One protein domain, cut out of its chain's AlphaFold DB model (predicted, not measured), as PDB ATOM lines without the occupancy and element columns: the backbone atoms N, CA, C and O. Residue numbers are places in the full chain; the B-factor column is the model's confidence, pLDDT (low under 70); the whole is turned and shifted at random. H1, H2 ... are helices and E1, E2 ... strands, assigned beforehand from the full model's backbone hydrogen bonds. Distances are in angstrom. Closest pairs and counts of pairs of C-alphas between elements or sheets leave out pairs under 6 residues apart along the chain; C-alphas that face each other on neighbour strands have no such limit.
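AT A GLANCE: This is residues 46 to 105 of the 105 residues of an uncharacterized protein of Paramuricea clavata (UniProt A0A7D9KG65). A narrow hairpin of two antiparallel strands, E1 and E2, is covered on one face by a single long helix, H2, which runs lengthwise over it. At one end of the hairpin the short helix H1 follows E2 with no residue between them, the chain turning there, and a long loop, residues 68 to 82, leads from H1 round to the start of H2. The printed part has 60 residues, with two named strands followed by two named helices in the order E1, E2, H1, H2, and its class is mixed, helices and strands. The whole is only just loose, close to compact, with a radius of gyration of the C-alphas of 12.8 A, and the C-alphas span 35 by 26 by 15 A.

HOW THE PARTS SIT: Strand E1, residues 47 to 51, and strand E2, residues 57 to 62, form a hairpin with a tight link of 5 residues. They are antiparallel neighbours, with 166 degrees between their N-to-C directions. N 48 and O 61 are 2.8 A apart and N 50 and O 59 are 2.9 A apart, both within hydrogen-bond range. Helix H1, residues 63 to 67, follows E2 with no residue between them. The closest C-alphas of E1 and H1 are those of Glu 47 and Ala 63, 5.6 A apart. Helix H2, residues 83 to 100, touches H1 with residues 84 to 88 alone; the closest C-alphas are those of Leu 66 and Asn 87, 5.9 A apart. Between E2 and H2 there are 8 pairs of C-alphas within 8 A, the closest being those of His 59 and Ala 95, 5.4 A apart. Between E1 and H2 there is 1 such pair, Val 50 and Ala 95, at 6.6 A. In H1 and H2 every O i to N i+4 pair is within hydrogen-bond range.

IN THESE COORDINATES: E1 begins with C-alpha 47 at (92.477, 101.613, 120.786) and measures 12.8 A from first to last C-alpha. E2 measures 14.2 A and H1 6.0 A. H2 runs 26.0 A, from C-alpha 83 at (90.468, 88.284, 131.938) to C-alpha 100 at (95.679, 112.680, 139.316).

THE WHOLE: The two C-alphas farthest apart are those of Ser 81 and Gly 105, 37.3 A. The printed part has no cut, and Gly 105 is the chain's last residue. The link from H1 to H2, 15 residues, is long. The mean pLDDT of the printed part is 83.3; residues 69 to 79, residue 81 and residues 104 to 105 are under 70.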
ATOM      1  N   VAL A  46      92.415  99.322 116.564       88.88
ATOM      2  CA  VAL A  46      91.466  99.775 117.578       88.88
ATOM      3  C   VAL A  46      92.213 100.053 118.880       88.88
ATOM      4  O   VAL A  46      92.974  99.208 119.355       88.88
ATOM      5  N   GLU A  47      91.970 101.223 119.469       93.50
ATOM      6  CA  GLU A  47      92.477 101.613 120.786       93.50
ATOM      7  C   GLU A  47      91.354 102.180 121.667       93.50
ATOM      8  O   GLU A  47      90.450 102.865 121.187       93.50
ATOM      9  N   SER A  48      91.437 101.908 122.969       93.56
ATOM     10  CA  SER A  48      90.672 102.597 124.008       93.56
ATOM     11  C   SER A  48      91.492 103.769 124.534       93.56
ATOM     12  O   SER A  48      92.698 103.638 124.732       93.56
ATOM     13  N   MET A  49      90.847 104.906 124.798       95.56
ATOM     14  CA  MET A  49      91.518 106.129 125.242       95.56
ATOM     15  C   MET A  49      90.765 106.786 126.399       95.56
ATOM     16  O   MET A  49      89.541 106.894 126.366       95.56
ATOM     17  N   VAL A  50      91.508 107.277 127.391       95.75
ATOM     18  CA  VAL A  50      90.987 108.133 128.465       95.75
ATOM     19  C   VAL A  50      91.571 109.530 128.306       95.75
ATOM     20  O   VAL A  50      92.785 109.684 128.152       95.75
ATOM     21  N   ALA A  51      90.710 110.545 128.351       96.25
ATOM     22  CA  ALA A  51      91.090 111.943 128.207       96.25
ATOM     23  C   ALA A  51      90.440 112.820 129.285       96.25
ATOM     24  O   ALA A  51      89.351 112.526 129.777       96.25
ATOM     25  N   LEU A  52      91.121 113.911 129.635       93.31
ATOM     26  CA  LEU A  52      90.579 114.971 130.482       93.31
ATOM     27  C   LEU A  52      89.558 115.825 129.701       93.31
ATOM     28  O   LEU A  52      89.602 115.853 128.468       93.31
ATOM     29  N   PRO A  53      88.688 116.602 130.381       93.44
ATOM     30  CA  PRO A  53      87.718 117.477 129.710       93.44
ATOM     31  C   PRO A  53      88.339 118.530 128.780       93.44
ATOM     32  O   PRO A  53      87.681 119.000 127.860       93.44
ATOM     33  N   ASN A  54      89.604 118.896 129.007       92.31
ATOM     34  CA  ASN A  54      90.350 119.824 128.154       92.31
ATOM     35  C   ASN A  54      90.968 119.159 126.904       92.31
ATOM     36  O   ASN A  54      91.658 119.831 126.144       92.31
ATOM     37  N   GLY A  55      90.743 117.858 126.692       91.81
ATOM     38  CA  GLY A  55      91.234 117.107 125.536       91.81
ATOM     39  C   GLY A  55      92.609 116.457 125.712       91.81
ATOM     40  O   GLY A  55      93.051 115.746 124.811       91.81
ATOM     41  N   THR A  56      93.286 116.638 126.851       93.50
ATOM     42  CA  THR A  56      94.553 115.944 127.122       93.50
ATOM     43  C   THR A  56      94.324 114.444 127.239       93.50
ATOM     44  O   THR A  56      93.551 113.987 128.082       93.50
ATOM     45  N   VAL A  57      95.034 113.668 126.420       95.38
ATOM     46  CA  VAL A  57      95.012 112.205 126.479       95.38
ATOM     47  C   VAL A  57      95.885 111.723 127.632       95.38
ATOM     48  O   VAL A  57      97.071 112.033 127.683       95.38
ATOM     49  N   VAL A  58      95.294 110.945 128.534       95.94
ATOM     50  CA  VAL A  58      95.926 110.468 129.773       95.94
ATOM     51  C   VAL A  58      96.440 109.041 129.627       95.94
ATOM     52  O   VAL A  58      97.509 108.695 130.130       95.94
ATOM     53  N   HIS A  59      95.672 108.184 128.954       96.25
ATOM     54  CA  HIS A  59      96.043 106.784 128.764       96.25
ATOM     55  C   HIS A  59      95.425 106.220 127.488       96.25
ATOM     56  O   HIS A  59      94.352 106.659 127.063       96.25
ATOM     57  N   ARG A  60      96.114 105.250 126.890       95.88
ATOM     58  CA  ARG A  60      95.710 104.516 125.688       95.88
ATOM     59  C   ARG A  60      95.977 103.032 125.906       95.88
ATOM     60  O   ARG A  60      96.953 102.688 126.564       95.88
ATOM     61  N   MET A  61      95.137 102.181 125.336       94.50
ATOM     62  CA  MET A  61      95.331 100.732 125.333       94.50
ATOM     63  C   MET A  61      94.910 100.165 123.985       94.50
ATOM     64  O   MET A  61      93.806 100.441 123.513       94.50
ATOM     65  N   ASN A  62      95.782  99.372 123.366       93.50
ATOM     66  CA  ASN A  62      95.467  98.724 122.098       93.50
ATOM     67  C   ASN A  62      94.519  97.532 122.307       93.50
ATOM     68  O   ASN A  62      94.586  96.849 123.325       93.50
ATOM     69  N   ALA A  63      93.668  97.231 121.325       89.69
ATOM     70  CA  ALA A  63      92.774  96.079 121.410       89.69
ATOM     71  C   ALA A  63      93.519  94.739 121.541       89.69
ATOM     72  O   ALA A  63      92.992  93.838 122.183       89.69
ATOM     73  N   ASN A  64      94.734  94.603 120.994       87.56
ATOM     74  CA  ASN A  64      95.557  93.414 121.226       87.56
ATOM     75  C   ASN A  64      95.901  93.248 122.711       87.56
ATOM     76  O   ASN A  64      95.771  92.151 123.223       87.56
ATOM     77  N   GLU A  65      96.301  94.328 123.393       88.31
ATOM     78  CA  GLU A  65      96.657  94.311 124.824       88.31
ATOM     79  C   GLU A  65      95.431  94.017 125.694       88.31
ATOM     80  O   GLU A  65      95.511  93.297 126.679       88.31
ATOM     81  N   LEU A  66      94.268  94.544 125.304       87.69
ATOM     82  CA  LEU A  66      93.011  94.274 125.992       87.69
ATOM     83  C   LEU A  66      92.600  92.795 125.880       87.69
ATOM     84  O   LEU A  66      92.166  92.201 126.865       87.69
ATOM     85  N   LEU A  67      92.711  92.225 124.676       84.19
ATOM     86  CA  LEU A  67      92.308  90.849 124.368       84.19
ATOM     87  C   LEU A  67      93.334  89.800 124.808       84.19
ATOM     88  O   LEU A  67      93.017  88.611 124.758       84.19
ATOM     89  N   ASP A  68      94.533  90.221 125.206       81.00
ATOM     90  CA  ASP A  68      95.563  89.321 125.700       81.00
ATOM     91  C   ASP A  68      95.180  88.800 127.092       81.00
ATOM     92  O   ASP A  68      95.301  89.482 128.112       81.00
ATOM     93  N   SER A  69      94.611  87.596 127.119       62.09
ATOM     94  CA  SER A  69      94.104  86.958 128.334       62.09
ATOM     95  C   SER A  69      95.200  86.392 129.234       62.09
ATOM     96  O   SER A  69      94.881  85.976 130.347       62.09
ATOM     97  N   ASP A  70      96.456  86.366 128.778       62.22
ATOM     98  CA  ASP A  70      97.560  85.754 129.525       62.22
ATOM     99  C   ASP A  70      98.068  86.647 130.679       62.22
ATOM    100  O   ASP A  70      98.716  86.146 131.597       62.22
ATOM    101  N   ASP A  71      97.711  87.939 130.697       53.97
ATOM    102  CA  ASP A  71      98.250  88.934 131.645       53.97
ATOM    103  C   ASP A  71      97.304  89.346 132.797       53.97
ATOM    104  O   ASP A  71      97.734  90.011 133.749       53.97
ATOM    105  N   ALA A  72      96.021  88.974 132.754       56.53
ATOM    106  CA  ALA A  72      95.036  89.413 133.747       56.53
ATOM    107  C   ALA A  72      94.648  88.294 134.716       56.53
ATOM    108  O   ALA A  72      93.805  87.446 134.417       56.53
ATOM    109  N   ASP A  73      95.192  88.349 135.932       63.56
ATOM    110  CA  ASP A  73      94.683  87.552 137.044       63.56
ATOM    111  C   ASP A  73      93.276  88.041 137.431       63.56
ATOM    112  O   ASP A  73      93.100  88.984 138.207       63.56
ATOM    113  N   SER A  74      92.247  87.398 136.876       60.97
ATOM    114  CA  SER A  74      90.849  87.702 137.185       60.97
ATOM    115  C   SER A  74      90.502  87.452 138.658       60.97
ATOM    116  O   SER A  74      89.479  87.944 139.129       60.97
ATOM    117  N   SER A  75      91.342  86.727 139.413       61.56
ATOM    118  CA  SER A  75      91.148  86.526 140.854       61.56
ATOM    119  C   SER A  75      91.485  87.768 141.689       61.56
ATOM    120  O   SER A  75      91.009  87.891 142.820       61.56
ATOM    121  N   ALA A  76      92.228  88.728 141.125       62.66
ATOM    122  CA  ALA A  76      92.613  89.960 141.808       62.66
ATOM    123  C   ALA A  76      91.460  90.971 141.961       62.66
ATOM    124  O   ALA A  76      91.574  91.911 142.751       62.66
ATOM    125  N   VAL A  77      90.347  90.803 141.231       66.44
ATOM    126  CA  VAL A  77      89.215  91.743 141.254       66.44
ATOM    127  C   VAL A  77      87.899  91.008 141.542       66.44
ATOM    128  O   VAL A  77      87.341  90.358 140.655       66.44
ATOM    129  N   PRO A  78      87.352  91.122 142.769       63.47
ATOM    130  CA  PRO A  78      86.094  90.482 143.132       63.47
ATOM    131  C   PRO A  78      84.940  90.948 142.231       63.47
ATOM    132  O   PRO A  78      84.627  92.135 142.179       63.47
ATOM    133  N   GLY A  79      84.286  90.006 141.548       69.44
ATOM    134  CA  GLY A  79      83.118  90.269 140.696       69.44
ATOM    135  C   GLY A  79      83.403  90.393 139.197       69.44
ATOM    136  O   GLY A  79      82.450  90.499 138.429       69.44
ATOM    137  N   LEU A  80      84.667  90.333 138.763       71.62
ATOM    138  CA  LEU A  80      85.014  90.206 137.346       71.62
ATOM    139  C   LEU A  80      85.180  88.728 136.983       71.62
ATOM    140  O   LEU A  80      85.929  87.998 137.624       71.62
ATOM    141  N   SER A  81      84.435  88.280 135.973       67.00
ATOM    142  CA  SER A  81      84.362  86.865 135.588       67.00
ATOM    143  C   SER A  81      85.329  86.465 134.477       67.00
ATOM    144  O   SER A  81      85.475  85.273 134.221       67.00
ATOM    145  N   ASP A  82      85.965  87.426 133.799       79.81
ATOM    146  CA  ASP A  82      86.870  87.162 132.679       79.81
ATOM    147  C   ASP A  82      88.117  88.067 132.684       79.81
ATOM    148  O   ASP A  82      88.132  89.163 133.254       79.81
ATOM    149  N   GLY A  83      89.189  87.575 132.049       78.31
ATOM    150  CA  GLY A  83      90.468  88.284 131.938       78.31
ATOM    151  C   GLY A  83      90.362  89.591 131.146       78.31
ATOM    152  O   GLY A  83      91.050  90.560 131.455       78.31
ATOM    153  N   LEU A  84      89.423  89.668 130.197       84.25
ATOM    154  CA  LEU A  84      89.142  90.877 129.423       84.25
ATOM    155  C   LEU A  84      88.710  92.037 130.330       84.25
ATOM    156  O   LEU A  84      89.237  93.149 130.247       84.25
ATOM    157  N   SER A  85      87.751  91.776 131.216       85.75
ATOM    158  CA  SER A  85      87.231  92.767 132.149       85.75
ATOM    159  C   SER A  85      88.288  93.159 133.175       85.75
ATOM    160  O   SER A  85      88.389  94.334 133.524       85.75
ATOM    161  N   ALA A  86      89.104  92.203 133.629       85.06
ATOM    162  CA  ALA A  86      90.221  92.474 134.531       85.06
ATOM    163  C   ALA A  86      91.284  93.381 133.880       85.06
ATOM    164  O   ALA A  86      91.686  94.376 134.491       85.06
ATOM    165  N   ASN A  87      91.661  93.129 132.620       87.62
ATOM    166  CA  ASN A  87      92.545  94.004 131.840       87.62
ATOM    167  C   ASN A  87      91.962  95.410 131.685       87.62
ATOM    168  O   ASN A  87      92.645  96.409 131.926       87.62
ATOM    169  N   TYR A  88      90.676  95.508 131.342       90.12
ATOM    170  CA  TYR A  88      90.016  96.802 131.204       90.12
ATOM    171  C   TYR A  88      89.952  97.564 132.536       90.12
ATOM    172  O   TYR A  88      90.213  98.766 132.587       90.12
ATOM    173  N   TYR A  89      89.672  96.871 133.641       89.31
ATOM    174  CA  TYR A  89      89.668  97.461 134.976       89.31
ATOM    175  C   TYR A  89      91.054  97.974 135.388       89.31
ATOM    176  O   TYR A  89      91.176  99.085 135.918       89.31
ATOM    177  N   LYS A  90      92.113  97.206 135.113       89.38
ATOM    178  CA  LYS A  90      93.501  97.639 135.322       89.38
ATOM    179  C   LYS A  90      93.804  98.911 134.524       89.38
ATOM    180  O   LYS A  90      94.249  99.897 135.111       89.38
ATOM    181  N   PHE A  91      93.460  98.933 133.235       93.00
ATOM    182  CA  PHE A  91      93.604 100.109 132.371       93.00
ATOM    183  C   PHE A  91      92.925 101.359 132.952       93.00
ATOM    184  O   PHE A  91      93.530 102.433 132.994       93.00
ATOM    185  N   LEU A  92      91.694 101.233 133.457       93.88
ATOM    186  CA  LEU A  92      90.977 102.356 134.068       93.88
ATOM    187  C   LEU A  92      91.660 102.867 135.347       93.88
ATOM    188  O   LEU A  92      91.785 104.079 135.527       93.88
ATOM    189  N   ASN A  93      92.143 101.978 136.218       93.12
ATOM    190  CA  ASN A  93      92.850 102.382 137.441       93.12
ATOM    191  C   ASN A  93      94.178 103.091 137.150       93.12
ATOM    192  O   ASN A  93      94.514 104.089 137.800       93.12
ATOM    193  N   GLU A  94      94.916 102.613 136.150       94.06
ATOM    194  CA  GLU A  94      96.120 103.285 135.662       94.06
ATOM    195  C   GLU A  94      95.785 104.669 135.102       94.06
ATOM    196  O   GLU A  94      96.475 105.642 135.414       94.06
ATOM    197  N   ALA A  95      94.702 104.786 134.329       94.88
ATOM    198  CA  ALA A  95      94.259 106.062 133.782       94.88
ATOM    199  C   ALA A  95      93.871 107.058 134.886       94.88
ATOM    200  O   ALA A  95      94.254 108.222 134.809       94.88
ATOM    201  N   ILE A  96      93.180 106.616 135.942       94.38
ATOM    202  CA  ILE A  96      92.850 107.461 137.103       94.38
ATOM    203  C   ILE A  96      94.122 107.926 137.817       94.38
ATOM    204  O   ILE A  96      94.242 109.101 138.162       94.38
ATOM    205  N   SER A  97      95.080 107.023 138.028       94.00
ATOM    206  CA  SER A  97      96.354 107.354 138.681       94.00
ATOM    207  C   SER A  97      97.145 108.390 137.879       94.00
ATOM    208  O   SER A  97      97.612 109.374 138.445       94.00
ATOM    209  N   LYS A  98      97.214 108.223 136.551       93.75
ATOM    210  CA  LYS A  98      97.831 109.193 135.632       93.75
ATOM    211  C   LYS A  98      97.052 110.510 135.556       93.75
ATOM    212  O   LYS A  98      97.651 111.568 135.438       93.75
ATOM    213  N   ALA A  99      95.723 110.485 135.650       92.38
ATOM    214  CA  ALA A  99      94.922 111.709 135.644       92.38
ATOM    215  C   ALA A  99      95.206 112.571 136.883       92.38
ATOM    216  O   ALA A  99      95.325 113.786 136.757       92.38
ATOM    217  N   LYS A 100      95.371 111.960 138.065       90.56
ATOM    218  CA  LYS A 100      95.679 112.680 139.316       90.56
ATOM    219  C   LYS A 100      96.972 113.492 139.223       90.56
ATOM    220  O   LYS A 100      96.985 114.645 139.637       90.56
ATOM    221  N   THR A 101      98.007 112.971 138.557       87.94
ATOM    222  CA  THR A 101      99.263 113.717 138.363       87.94
ATOM    223  C   THR A 101      99.107 114.981 137.511       87.94
ATOM    224  O   THR A 101      99.999 115.819 137.520       87.94
ATOM    225  N   HIS A 102      97.998 115.140 136.779       81.38
ATOM    226  CA  HIS A 102      97.680 116.369 136.043       81.38
ATOM    227  C   HIS A 102      96.891 117.399 136.863       81.38
ATOM    228  O   HIS A 102      96.766 118.536 136.416       81.38
ATOM    229  N   PHE A 103      96.335 117.015 138.016       71.25
ATOM    230  CA  PHE A 103      95.588 117.911 138.907       71.25
ATOM    231  C   PHE A 103      96.405 118.368 140.122       71.25
ATOM    232  O   PHE A 103      96.102 119.414 140.685       71.25
ATOM    233  N   ASP A 104      97.437 117.610 140.500       61.12
ATOM    234  CA  ASP A 104      98.307 117.891 141.652       61.12
ATOM    235  C   ASP A 104      99.566 118.720 141.288       61.12
ATOM    236  O   ASP A 104     100.501 118.806 142.088       61.12
ATOM    237  N   GLY A 105      99.611 119.300 140.079       52.38
ATOM    238  CA  GLY A 105     100.726 120.095 139.539       52.38
ATOM    239  C   GLY A 105     100.373 121.548 139.248       52.38
ATOM    240  O   GLY A 105      99.178 121.838 139.018       52.38
TER     241      GLY A 105